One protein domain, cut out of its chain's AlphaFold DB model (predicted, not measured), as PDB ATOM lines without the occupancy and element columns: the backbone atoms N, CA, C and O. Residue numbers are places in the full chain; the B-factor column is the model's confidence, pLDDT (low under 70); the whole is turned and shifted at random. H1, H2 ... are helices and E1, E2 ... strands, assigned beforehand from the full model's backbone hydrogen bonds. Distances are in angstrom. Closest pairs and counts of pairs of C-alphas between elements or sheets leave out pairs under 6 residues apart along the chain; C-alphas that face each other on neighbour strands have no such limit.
ATOM      1  N   ALA A  46     140.096 124.484 116.280       97.75
ATOM      2  CA  ALA A  46     140.800 125.582 116.919       97.75
ATOM      3  C   ALA A  46     141.150 126.685 115.920       97.75
ATOM      4  O   ALA A  46     141.445 126.420 114.751       97.75
ATOM      5  N   ARG A  47     141.135 127.921 116.418       97.25
ATOM      6  CA  ARG A  47     141.546 129.144 115.725       97.25
ATOM      7  C   ARG A  47     142.584 129.835 116.591       97.25
ATOM      8  O   ARG A  47     142.254 130.260 117.696       97.25
ATOM      9  N   LEU A  48     143.825 129.889 116.119       97.00
ATOM     10  CA  LEU A  48     144.960 130.428 116.865       97.00
ATOM     11  C   LEU A  48     145.537 131.660 116.166       97.00
ATOM     12  O   LEU A  48     145.649 131.695 114.941       97.00
ATOM     13  N   ILE A  49     145.954 132.639 116.957       95.56
ATOM     14  CA  ILE A  49     146.701 133.825 116.545       95.56
ATOM     15  C   ILE A  49     148.007 133.827 117.326       95.56
ATOM     16  O   ILE A  49     147.996 133.800 118.556       95.56
ATOM     17  N   PHE A  50     149.120 133.887 116.608       93.81
ATOM     18  CA  PHE A  50     150.443 134.032 117.201       93.81
ATOM     19  C   PHE A  50     150.797 135.509 117.336       93.81
ATOM     20  O   PHE A  50     150.425 136.326 116.489       93.81
ATOM     21  N   GLU A  51     151.503 135.841 118.412       92.12
ATOM     22  CA  GLU A  51     152.107 137.159 118.565       92.12
ATOM     23  C   GLU A  51     153.245 137.335 117.553       92.12
ATOM     24  O   GLU A  51     153.947 136.381 117.210       92.12
ATOM     25  N   GLU A  52     153.428 138.560 117.061       86.81
ATOM     26  CA  GLU A  52     154.452 138.866 116.050       86.81
ATOM     27  C   GLU A  52     155.876 138.701 116.590       86.81
ATOM     28  O   GLU A  52     156.785 138.360 115.841       86.81
ATOM     29  N   ASP A  53     156.058 138.911 117.893       88.81
ATOM     30  CA  ASP A  53     157.332 138.744 118.591       88.81
ATOM     31  C   ASP A  53     157.638 137.280 118.949       88.81
ATOM     32  O   ASP A  53     158.692 136.992 119.518       88.81
ATOM     33  N   GLY A  54     156.720 136.353 118.654       87.81
ATOM     34  CA  GLY A  54     156.880 134.939 118.971       87.81
ATOM     35  C   GLY A  54     156.786 134.603 120.459       87.81
ATOM     36  O   GLY A  54     157.124 133.479 120.847       87.81
ATOM     37  N   SER A  55     156.355 135.546 121.304       92.62
ATOM     38  CA  SER A  55     156.274 135.374 122.763       92.62
ATOM     39  C   SER A  55     155.140 134.448 123.204       92.62
ATOM     40  O   SER A  55     155.137 133.945 124.331       92.62
ATOM     41  N   GLY A  56     154.175 134.192 122.323       94.56
ATOM     42  CA  GLY A  56     153.044 133.338 122.627       94.56
ATOM     43  C   GLY A  56     151.995 133.308 121.529       94.56
ATOM     44  O   GLY A  56     152.205 133.749 120.397       94.56
ATOM     45  N   PHE A  57     150.843 132.763 121.893       95.50
ATOM     46  CA  PHE A  57     149.663 132.731 121.045       95.50
ATOM     47  C   PHE A  57     148.400 132.774 121.892       95.50
ATOM     48  O   PHE A  57     148.412 132.480 123.088       95.50
ATOM     49  N   MET A  58     147.287 133.090 121.256       95.81
ATOM     50  CA  MET A  58     145.960 132.974 121.843       95.81
ATOM     51  C   MET A  58     144.996 132.379 120.833       95.81
ATOM     52  O   MET A  58     145.229 132.432 119.627       95.81
ATOM     53  N   GLY A  59     143.908 131.810 121.317       95.88
ATOM     54  CA  GLY A  59     142.930 131.209 120.446       95.88
ATOM     55  C   GLY A  59     141.751 130.618 121.182       95.88
ATOM     56  O   GLY A  59     141.621 130.716 122.404       95.88
ATOM     57  N   MET A  60     140.899 129.986 120.394       95.94
ATOM     58  CA  MET A  60     139.699 129.327 120.873       95.94
ATOM     59  C   MET A  60     139.499 128.015 120.131       95.94
ATOM     60  O   MET A  60     139.702 127.937 118.917       95.94
ATOM     61  N   LEU A  61     139.092 126.993 120.871       95.75
ATOM     62  CA  LEU A  61     138.597 125.725 120.362       95.75
ATOM     63  C   LEU A  61     137.076 125.733 120.447       95.75
ATOM     64  O   LEU A  61     136.533 125.944 121.523       95.75
ATOM     65  N   LEU A  62     136.412 125.485 119.320       95.12
ATOM     66  CA  LEU A  62     134.974 125.230 119.275       95.12
ATOM     67  C   LEU A  62     134.753 123.738 119.036       95.12
ATOM     68  O   LEU A  62     135.237 123.203 118.024       95.12
ATOM     69  N   ASN A  63     134.063 123.076 119.959       93.44
ATOM     70  CA  ASN A  63     133.746 121.659 119.843       93.44
ATOM     71  C   ASN A  63     132.480 121.427 118.994       93.44
ATOM     72  O   ASN A  63     131.881 122.358 118.453       93.44
ATOM     73  N   GLN A  64     132.093 120.164 118.824       89.94
ATOM     74  CA  GLN A  64     130.927 119.795 118.008       89.94
ATOM     75  C   GLN A  64     129.586 120.142 118.671       89.94
ATOM     76  O   GLN A  64     128.582 120.263 117.972       89.94
ATOM     77  N   ASN A  65     129.579 120.337 119.989       89.88
ATOM     78  CA  ASN A  65     128.400 120.706 120.771       89.88
ATOM     79  C   ASN A  65     128.161 122.225 120.777       89.88
ATOM     80  O   ASN A  65     127.133 122.683 121.265       89.88
ATOM     81  N   GLY A  66     129.095 123.007 120.221       87.19
ATOM     82  CA  GLY A  66     129.067 124.468 120.259       87.19
ATOM     83  C   GLY A  66     129.683 125.067 121.525       87.19
ATOM     84  O   GLY A  66     129.637 126.283 121.693       87.19
ATOM     85  N   GLU A  67     130.283 124.248 122.390       89.25
ATOM     86  CA  GLU A  67     131.015 124.712 123.567       89.25
ATOM     87  C   GLU A  67     132.400 125.219 123.152       89.25
ATOM     88  O   GLU A  67     133.027 124.732 122.197       89.25
ATOM     89  N   SER A  68     132.874 126.233 123.873       90.94
ATOM     90  CA  SER A  68     134.105 126.943 123.554       90.94
ATOM     91  C   SER A  68     135.120 126.856 124.683       90.94
ATOM     92  O   SER A  68     134.814 127.178 125.829       90.94
ATOM     93  N   VAL A  69     136.359 126.535 124.328       93.00
ATOM     94  CA  VAL A  69     137.497 126.508 125.247       93.00
ATOM     95  C   VAL A  69     138.513 127.553 124.812       93.00
ATOM     96  O   VAL A  69     138.941 127.569 123.653       93.00
ATOM     97  N   SER A  70     138.919 128.428 125.731       94.56
ATOM     98  CA  SER A  70     139.953 129.426 125.458       94.56
ATOM     99  C   SER A  70     141.340 128.836 125.686       94.56
ATOM    100  O   SER A  70     141.569 128.071 126.625       94.56
ATOM    101  N   ILE A  71     142.274 129.175 124.800       95.56
ATOM    102  CA  ILE A  71     143.610 128.584 124.771       95.56
ATOM    103  C   ILE A  71     144.635 129.691 124.604       95.56
ATOM    104  O   ILE A  71     144.529 130.527 123.709       95.56
ATOM    105  N   ARG A  72     145.666 129.673 125.443       96.06
ATOM    106  CA  ARG A  72     146.761 130.638 125.390       96.06
ATOM    107  C   ARG A  72     148.100 129.937 125.527       96.06
ATOM    108  O   ARG A  72     148.288 129.157 126.449       96.06
ATOM    109  N   GLY A  73     149.044 130.251 124.656       96.38
ATOM    110  CA  GLY A  73     150.445 129.878 124.805       96.38
ATOM    111  C   GLY A  73     151.276 131.054 125.293       96.38
ATOM    112  O   GLY A  73     151.067 132.186 124.860       96.38
ATOM    113  N   ALA A  74     152.235 130.780 126.165       96.44
ATOM    114  CA  ALA A  74     153.288 131.716 126.533       96.44
ATOM    115  C   ALA A  74     154.640 131.006 126.481       96.44
ATOM    116  O   ALA A  74     154.746 129.842 126.873       96.44
ATOM    117  N   LEU A  75     155.669 131.709 126.022       94.81
ATOM    118  CA  LEU A  75     157.028 131.193 125.935       94.81
ATOM    119  C   LEU A  75     157.492 130.615 127.283       94.81
ATOM    120  O   LEU A  75     157.305 131.228 128.338       94.81
ATOM    121  N   VAL A  94     151.170 126.136 127.886       96.44
ATOM    122  CA  VAL A  94     149.813 126.287 127.362       96.44
ATOM    123  C   VAL A  94     148.829 126.356 128.518       96.44
ATOM    124  O   VAL A  94     148.827 125.508 129.407       96.44
ATOM    125  N   PHE A  95     147.983 127.373 128.493       95.38
ATOM    126  CA  PHE A  95     146.897 127.596 129.423       95.38
ATOM    127  C   PHE A  95     145.580 127.321 128.717       95.38
ATOM    128  O   PHE A  95     145.346 127.813 127.613       95.38
ATOM    129  N   ILE A  96     144.734 126.536 129.366       94.19
ATOM    130  CA  ILE A  96     143.409 126.166 128.885       94.19
ATOM    131  C   ILE A  96     142.415 126.690 129.904       94.19
ATOM    132  O   ILE A  96     142.539 126.377 131.086       94.19
ATOM    133  N   VAL A  97     141.475 127.509 129.449       91.75
ATOM    134  CA  VAL A  97     140.412 128.066 130.280       91.75
ATOM    135  C   VAL A  97     139.092 127.513 129.776       91.75
ATOM    136  O   VAL A  97     138.712 127.740 128.624       91.75
ATOM    137  N   ASP A  98     138.425 126.771 130.651       85.38
ATOM    138  CA  ASP A  98     137.057 126.329 130.432       85.38
ATOM    139  C   ASP A  98     136.114 127.533 130.572       85.38
ATOM    140  O   ASP A  98     136.115 128.215 131.600       85.38
ATOM    141  N   GLY A  99     135.357 127.823 129.513       73.38
ATOM    142  CA  GLY A  99     134.491 128.996 129.441       73.38
ATOM    143  C   GLY A  99     133.297 128.941 130.394       73.38
ATOM    144  O   GLY A  99     132.814 129.998 130.795       73.38
ATOM    145  N   GLU A 100     132.839 127.748 130.780       72.44
ATOM    146  CA  GLU A 100     131.677 127.592 131.661       72.44
ATOM    147  C   GLU A 100     132.070 127.708 133.136       72.44
ATOM    148  O   GLU A 100     131.505 128.507 133.883       72.44
ATOM    149  N   ALA A 101     133.078 126.939 133.556       73.94
ATOM    150  CA  ALA A 101     133.500 126.890 134.953       73.94
ATOM    151  C   ALA A 101     134.553 127.953 135.323       73.94
ATOM    152  O   ALA A 101     134.843 128.146 136.503       73.94
ATOM    153  N   GLY A 102     135.179 128.606 134.335       78.62
ATOM    154  CA  GLY A 102     136.288 129.544 134.548       78.62
ATOM    155  C   GLY A 102     137.575 128.881 135.057       78.62
ATOM    156  O   GLY A 102     138.524 129.570 135.433       78.62
ATOM    157  N   ASN A 103     137.623 127.547 135.079       85.12
ATOM    158  CA  ASN A 103     138.779 126.795 135.544       85.12
ATOM    159  C   ASN A 103     139.938 126.937 134.558       85.12
ATOM    160  O   ASN A 103     139.773 126.742 133.353       85.12
ATOM    161  N   GLN A 104     141.128 127.230 135.086       90.19
ATOM    162  CA  GLN A 104     142.347 127.373 134.299       90.19
ATOM    163  C   GLN A 104     143.312 126.217 134.568       90.19
ATOM    164  O   GLN A 104     143.734 125.976 135.697       90.19
ATOM    165  N   PHE A 105     143.735 125.556 133.498       91.56
ATOM    166  CA  PHE A 105     144.689 124.457 133.520       91.56
ATOM    167  C   PHE A 105     145.970 124.870 132.809       91.56
ATOM    168  O   PHE A 105     145.926 125.529 131.771       91.56
ATOM    169  N   ARG A 106     147.121 124.472 133.354       93.31
ATOM    170  CA  ARG A 106     148.436 124.743 132.769       93.31
ATOM    171  C   ARG A 106     149.090 123.440 132.325       93.31
ATOM    172  O   ARG A 106     149.183 122.494 133.102       93.31
ATOM    173  N   ILE A 107     149.586 123.431 131.095       93.44
ATOM    174  CA  ILE A 107     150.415 122.376 130.519       93.44
ATOM    175  C   ILE A 107     151.797 122.979 130.276       93.44
ATOM    176  O   ILE A 107     151.927 123.970 129.559       93.44
ATOM    177  N   GLU A 108     152.818 122.406 130.900       93.25
ATOM    178  CA  GLU A 108     154.202 122.867 130.771       93.25
ATOM    179  C   GLU A 108     154.918 122.170 129.607       93.25
ATOM    180  O   GLU A 108     154.526 121.076 129.192       93.25
ATOM    181  N   ASN A 130     151.792 117.573 122.273       94.06
ATOM    182  CA  ASN A 130     152.026 117.054 123.610       94.06
ATOM    183  C   ASN A 130     151.122 115.825 123.821       94.06
ATOM    184  O   ASN A 130     150.223 115.545 123.028       94.06
ATOM    185  N   LYS A 131     151.339 115.078 124.905       92.19
ATOM    186  CA  LYS A 131     150.464 113.965 125.296       92.19
ATOM    187  C   LYS A 131     149.030 114.427 125.577       92.19
ATOM    188  O   LYS A 131     148.103 113.671 125.312       92.19
ATOM    189  N   THR A 132     148.860 115.639 126.106       93.62
ATOM    190  CA  THR A 132     147.558 116.177 126.536       93.62
ATOM    191  C   THR A 132     146.922 117.135 125.537       93.62
ATOM    192  O   THR A 132     145.715 117.344 125.587       93.62
ATOM    193  N   ILE A 133     147.696 117.721 124.623       95.75
ATOM    194  CA  ILE A 133     147.194 118.651 123.610       95.75
ATOM    195  C   ILE A 133     147.814 118.346 122.251       95.75
ATOM    196  O   ILE A 133     149.020 118.140 122.125       95.75
ATOM    197  N   PHE A 134     146.975 118.335 121.224       97.25
ATOM    198  CA  PHE A 134     147.386 118.155 119.842       97.25
ATOM    199  C   PHE A 134     146.661 119.152 118.948       97.25
ATOM    200  O   PHE A 134     145.436 119.229 118.984       97.25
ATOM    201  N   PHE A 135     147.407 119.868 118.115       97.81
ATOM    202  CA  PHE A 135     146.867 120.736 117.075       97.81
ATOM    203  C   PHE A 135     147.735 120.679 115.827       97.81
ATOM    204  O   PHE A 135     148.965 120.620 115.902       97.81
ATOM    205  N   VAL A 136     147.080 120.747 114.674       96.56
ATOM    206  CA  VAL A 136     147.745 120.879 113.382       96.56
ATOM    207  C   VAL A 136     146.992 121.880 112.525       96.56
ATOM    208  O   VAL A 136     145.777 121.790 112.359       96.56
ATOM    209  N   THR A 137     147.724 122.833 111.958       96.38
ATOM    210  CA  THR A 137     147.154 123.813 111.035       96.38
ATOM    211  C   THR A 137     146.674 123.113 109.768       96.38
ATOM    212  O   THR A 137     147.456 122.464 109.069       96.38
ATOM    213  N   LYS A 138     145.392 123.288 109.452       95.31
ATOM    214  CA  LYS A 138     144.796 122.878 108.180       95.31
ATOM    215  C   LYS A 138     144.801 124.040 107.189       95.31
ATOM    216  O   LYS A 138     145.264 123.873 106.063       95.31
ATOM    217  N   ASP A 139     144.362 125.208 107.651       94.38
ATOM    218  CA  ASP A 139     144.206 126.421 106.856       94.38
ATOM    219  C   ASP A 139     144.849 127.619 107.565       94.38
ATOM    220  O   ASP A 139     144.788 127.739 108.789       94.38
ATOM    221  N   VAL A 140     145.452 128.523 106.791       94.38
ATOM    222  CA  VAL A 140     145.972 129.806 107.284       94.38
ATOM    223  C   VAL A 140     145.186 130.923 106.613       94.38
ATOM    224  O   VAL A 140     145.202 131.057 105.389       94.38
ATOM    225  N   LEU A 141     144.478 131.714 107.412       94.06
ATOM    226  CA  LEU A 141     143.663 132.830 106.945       94.06
ATOM    227  C   LEU A 141     144.430 134.139 107.121       94.06
ATOM    228  O   LEU A 141     145.115 134.338 108.123       94.06
ATOM    229  N   ILE A 142     144.323 135.029 106.133       92.06
ATOM    230  CA  ILE A 142     145.038 136.311 106.079       92.06
ATOM    231  C   ILE A 142     144.079 137.388 105.549       92.06
ATOM    232  O   ILE A 142     143.207 137.094 104.724       92.06
ATOM    233  N   GLY A 143     144.256 138.632 106.004       92.00
ATOM    234  CA  GLY A 143     143.461 139.786 105.577       92.00
ATOM    235  C   GLY A 143     141.991 139.628 105.956       92.00
ATOM    236  O   GLY A 143     141.685 139.060 106.998       92.00
ATOM    237  N   ASN A 144     141.076 140.028 105.071       92.69
ATOM    238  CA  ASN A 144     139.636 140.039 105.362       92.69
ATOM    239  C   ASN A 144     139.089 138.686 105.854       92.69
ATOM    240  O   ASN A 144     138.163 138.651 106.657       92.69
ATOM    241  N   ARG A 145     139.648 137.557 105.386       93.06
ATOM    242  CA  ARG A 145     139.230 136.224 105.856       93.06
ATOM    243  C   ARG A 145     139.641 135.963 107.303       93.06
ATOM    244  O   ARG A 145     138.902 135.300 108.018       93.06
ATOM    245  N   ALA A 146     140.812 136.450 107.706       94.50
ATOM    246  CA  ALA A 146     141.239 136.403 109.098       94.50
ATOM    247  C   ALA A 146     140.351 137.314 109.948       94.50
ATOM    248  O   ALA A 146     139.841 136.865 110.965       94.50
ATOM    249  N   ASP A 147     140.092 138.541 109.491       94.62
ATOM    250  CA  ASP A 147     139.310 139.531 110.239       94.62
ATOM    251  C   ASP A 147     137.898 139.030 110.571       94.62
ATOM    252  O   ASP A 147     137.440 139.202 111.700       94.62
ATOM    253  N   VAL A 148     137.234 138.353 109.625       94.31
ATOM    254  CA  VAL A 148     135.917 137.732 109.855       94.31
ATOM    255  C   VAL A 148     135.983 136.663 110.946       94.31
ATOM    256  O   VAL A 148     135.141 136.664 111.844       94.31
ATOM    257  N   GLU A 149     136.989 135.784 110.923       94.50
ATOM    258  CA  GLU A 149     137.132 134.763 111.970       94.50
ATOM    259  C   GLU A 149     137.504 135.357 113.320       94.50
ATOM    260  O   GLU A 149     137.030 134.877 114.350       94.50
ATOM    261  N   ILE A 150     138.307 136.419 113.328       94.38
ATOM    262  CA  ILE A 150     138.648 137.128 114.555       94.38
ATOM    263  C   ILE A 150     137.395 137.745 115.174       94.38
ATOM    264  O   ILE A 150     137.170 137.584 116.366       94.38
ATOM    265  N   GLN A 151     136.562 138.410 114.374       93.69
ATOM    266  CA  GLN A 151     135.329 139.037 114.856       93.69
ATOM    267  C   GLN A 151     134.276 138.023 115.307       93.69
ATOM    268  O   GLN A 151     133.496 138.320 116.208       93.69
ATOM    269  N   THR A 152     134.242 136.852 114.671       92.69
ATOM    270  CA  THR A 152     133.216 135.834 114.924       92.69
ATOM    271  C   THR A 152     133.567 134.952 116.120       92.69
ATOM    272  O   THR A 152     132.682 134.576 116.884       92.69
ATOM    273  N   TYR A 153     134.844 134.598 116.276       92.00
ATOM    274  CA  TYR A 153     135.276 133.553 117.207       92.00
ATOM    275  C   TYR A 153     136.348 133.999 118.204       92.00
ATOM    276  O   TYR A 153     136.603 133.291 119.168       92.00
ATOM    277  N   LEU A 154     137.034 135.115 117.980       92.31
ATOM    278  CA  LEU A 154     138.117 135.569 118.855       92.31
ATOM    279  C   LEU A 154     137.802 136.973 119.376       92.31
ATOM    280  O   LEU A 154     136.653 137.405 119.364       92.31
ATOM    281  N   ASP A 155     138.811 137.682 119.883       88.94
ATOM    282  CA  ASP A 155     138.641 139.068 120.315       88.94
ATOM    283  C   ASP A 155     138.541 139.996 119.087       88.94
ATOM    284  O   ASP A 155     139.542 140.162 118.378       88.94
ATOM    285  N   PRO A 156     137.396 140.670 118.851       88.81
ATOM    286  CA  PRO A 156     137.209 141.539 117.689       88.81
ATOM    287  C   PRO A 156     138.226 142.682 117.605       88.81
ATOM    288  O   PRO A 156     138.496 143.195 116.516       88.81
ATOM    289  N   ARG A 157     138.833 143.073 118.734       89.06
ATOM    290  CA  ARG A 157     139.868 144.117 118.784       89.06
ATOM    291  C   ARG A 157     141.130 143.721 118.016       89.06
ATOM    292  O   ARG A 157     141.846 144.595 117.537       89.06
ATOM    293  N   LEU A 158     141.382 142.423 117.840       86.69
ATOM    294  CA  LEU A 158     142.555 141.912 117.127       86.69
ATOM    295  C   LEU A 158     142.420 141.991 115.600       86.69
ATOM    296  O   LEU A 158     143.430 141.898 114.905       86.69
ATOM    297  N   ALA A 159     141.215 142.205 115.061       85.12
ATOM    298  CA  ALA A 159     140.992 142.247 113.612       85.12
ATOM    299  C   ALA A 159     141.736 143.420 112.948       85.12
ATOM    300  O   ALA A 159     142.183 143.338 111.810       85.12
ATOM    301  N   GLN A 160     141.959 144.514 113.679       80.06
ATOM    302  CA  GLN A 160     142.679 145.677 113.152       80.06
ATOM    303  C   GLN A 160     144.183 145.419 112.966       80.06
ATOM    304  O   GLN A 160     144.837 146.118 112.193       80.06
ATOM    305  N   ALA A 161     144.731 144.401 113.638       80.69
ATOM    306  CA  ALA A 161     146.157 144.094 113.628       80.69
ATOM    307  C   ALA A 161     146.606 143.281 112.397       80.69
ATOM    308  O   ALA A 161     147.782 142.948 112.297       80.69
ATOM    309  N   LYS A 162     145.700 142.949 111.456       83.81
ATOM    310  CA  LYS A 162     146.002 142.181 110.225       83.81
ATOM    311  C   LYS A 162     146.777 140.879 110.484       83.81
ATOM    312  O   LYS A 162     147.599 140.448 109.669       83.81
ATOM    313  N   ARG A 163     146.516 140.247 111.630       88.31
ATOM    314  CA  ARG A 163     147.192 139.018 112.049       88.31
ATOM    315  C   ARG A 163     146.679 137.823 111.252       88.31
ATOM    316  O   ARG A 163     145.522 137.774 110.844       88.31
ATOM    317  N   ALA A 164     147.553 136.845 111.031       92.31
ATOM    318  CA  ALA A 164     147.144 135.578 110.439       92.31
ATOM    319  C   ALA A 164     146.425 134.713 111.482       92.31
ATOM    320  O   ALA A 164     146.839 134.665 112.642       92.31
ATOM    321  N   VAL A 165     145.383 134.003 111.049       95.81
ATOM    322  CA  VAL A 165     144.654 133.039 111.882       95.81
ATOM    323  C   VAL A 165     144.953 131.635 111.379       95.81
ATOM    324  O   VAL A 165     144.734 131.317 110.210       95.81
ATOM    325  N   TYR A 166     145.439 130.789 112.277       96.31
ATOM    326  CA  TYR A 166     145.743 129.389 112.025       96.31
ATOM    327  C   TYR A 166     144.543 128.551 112.449       96.31
ATOM    328  O   TYR A 166     144.184 128.523 113.627       96.31
ATOM    329  N   VAL A 167     143.910 127.883 111.487       97.44
ATOM    330  CA  VAL A 167     142.689 127.104 111.697       97.44
ATOM    331  C   VAL A 167     142.984 125.629 111.492       97.44
ATOM    332  O   VAL A 167     143.615 125.235 110.507       97.44
ATOM    333  N   GLY A 168     142.526 124.784 112.408       97.62
ATOM    334  CA  GLY A 168     142.760 123.352 112.290       97.62
ATOM    335  C   GLY A 168     142.123 122.515 113.389       97.62
ATOM    336  O   GLY A 168     141.617 123.058 114.373       97.62
ATOM    337  N   PRO A 169     142.118 121.183 113.222       97.69
ATOM    338  CA  PRO A 169     141.638 120.281 114.253       97.69
ATOM    339  C   PRO A 169     142.529 120.363 115.493       97.69
ATOM    340  O   PRO A 169     143.760 120.382 115.398       97.69
ATOM    341  N   MET A 170     141.891 120.365 116.659       97.62
ATOM    342  CA  MET A 170     142.560 120.280 117.949       97.62
ATOM    343  C   MET A 170     141.909 119.218 118.825       97.62
ATOM    344  O   MET A 170     140.692 119.022 118.784       97.62
ATOM    345  N   ARG A 171     142.737 118.550 119.626       96.50
ATOM    346  CA  ARG A 171     142.318 117.633 120.681       96.50
ATOM    347  C   ARG A 171     142.997 117.997 121.993       96.50
ATOM    348  O   ARG A 171     144.216 118.165 122.021       96.50
ATOM    349  N   ILE A 172     142.215 118.047 123.062       94.56
ATOM    350  CA  ILE A 172     142.661 118.252 124.438       94.56
ATOM    351  C   ILE A 172     142.199 117.046 125.254       94.56
ATOM    352  O   ILE A 172     141.026 116.697 125.233       94.56
ATOM    353  N   GLN A 173     143.121 116.401 125.957       93.06
ATOM    354  CA  GLN A 173     142.860 115.277 126.849       93.06
ATOM    355  C   GLN A 173     143.665 115.483 128.128       93.06
ATOM    356  O   GLN A 173     144.886 115.316 128.141       93.06
ATOM    357  N   MET A 174     142.994 115.847 129.216       89.69
ATOM    358  CA  MET A 174     143.647 116.036 130.508       89.69
ATOM    359  C   MET A 174     142.815 115.491 131.661       89.69
ATOM    360  O   MET A 174     141.588 115.452 131.622       89.69
ATOM    361  N   LYS A 175     143.525 115.076 132.712       86.44
ATOM    362  CA  LYS A 175     142.962 114.699 134.006       86.44
ATOM    363  C   LYS A 175     143.725 115.466 135.074       86.44
ATOM    364  O   LYS A 175     144.935 115.286 135.201       86.44
ATOM    365  N   ALA A 176     143.032 116.320 135.808       78.69
ATOM    366  CA  ALA A 176     143.569 117.083 136.920       78.69
ATOM    367  C   ALA A 176     142.921 116.599 138.219       78.69
ATOM    368  O   ALA A 176     141.714 116.390 138.282       78.69
ATOM    369  N   ASN A 177     143.735 116.421 139.255       75.94
ATOM    370  CA  ASN A 177     143.254 116.110 140.595       75.94
ATOM    371  C   ASN A 177     143.549 117.313 141.478       75.94
ATOM    372  O   ASN A 177     144.716 117.676 141.651       75.94
ATOM    373  N   GLU A 178     142.511 117.909 142.048       67.06
ATOM    374  CA  GLU A 178     142.686 118.963 143.031       67.06
ATOM    375  C   GLU A 178     143.193 118.339 144.335       67.06
ATOM    376  O   GLU A 178     142.468 117.659 145.066       67.06
TER     377      GLU A 178
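AT A GLANCE: This is residues 46 to 75, 94 to 108 and 130 to 178 of the 206 residues of an uncharacterized protein of Steinernema glaseri (UniProt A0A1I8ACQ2). A twisted sheet folds over on itself: E1, E2, E3, E4 and E5 stand side by side as one layer, and the long strand E8 starts beside E1, bends, and crosses one face of that layer with E6 at its side. A helical hairpin of H1 and H2 packs with H1 on E1 and the first part of E8. The printed part has 94 residues with two named helices and eight named strands, which follow along the chain as E1, E2, E3, E4, E5, E6, E7, H1, H2 and E8, and its class is mixed, helices and strands; the sheet is branched, its neighbour pairs are antiparallel, E8 has three neighbours, and E1, E2 and E3 form a meander, each strand the antiparallel neighbour of the one before. It is compact, with a radius of gyration of the C-alphas of 13.3 A and spans of 42 by 31 by 24 A.

HOW THE PARTS SIT: Begin at E8, residues 165 to 177, which bends by 76 degrees at residue 168. On one side of it lies E1, residues 46 to 50, with N 48 and O 166 at 2.9 A. On the other side lie E7, residues 139 to 141, with N 141 and O 165 at 2.8 A, and E6, residues 133 to 136, with N 134 and O 171 at 2.9 A. From E1 move to E2, residues 56 to 63, its hairpin partner, where N 49 and O 58 are 2.8 A apart. E2 forms a hairpin with E3, residues 68 to 75, with N 59 and O 71 at 2.8 A. Next come E4, residues 94 to 98, where N 95 and O 72 are 2.7 A apart, and its hairpin partner E5, residues 104 to 108, where N 96 and O 105 are 2.9 A apart. E5 and E6 are only just apart, at 8.5 A. H1, residues 144 to 153, is on the sheet at a height of 9.4 A, over E1 and E8. H2, residues 156 to 161, is not on it; it touches H1 at a shallow tilt of 26 degrees, opposite ways, the closest C-alphas, of Asp 147 and Ala 159, being 4.6 A apart. O i to N i+4 pairs are within hydrogen-bond range in 5 of 6 cases in H1 and 0 of 2 in H2, where 2 of 3 O i to N i+3 pairs are.

IN THESE COORDINATES: Find C-alpha 46 at (140.800, 125.582, 116.919), where E1 begins. E2 measures 22.7 A and E3 23.4 A from first to last C-alpha. H1 starts at C-alpha 144, (139.636, 140.039, 105.362), and runs 14.2 A. E8 spans 33.4 A to C-alpha 177 at (143.254, 116.110, 140.595).

THE WHOLE: The C-alphas farthest apart, of Asn 144 and Glu 178, are 43.3 A apart. Residues 76 to 93 and 109 to 129 are not printed; the gaps are 8.8 A and 9.5 A between C-alphas. The links printed whole are tight. Mean pLDDT of the printed part is 91.5, and residue 178 is under 70.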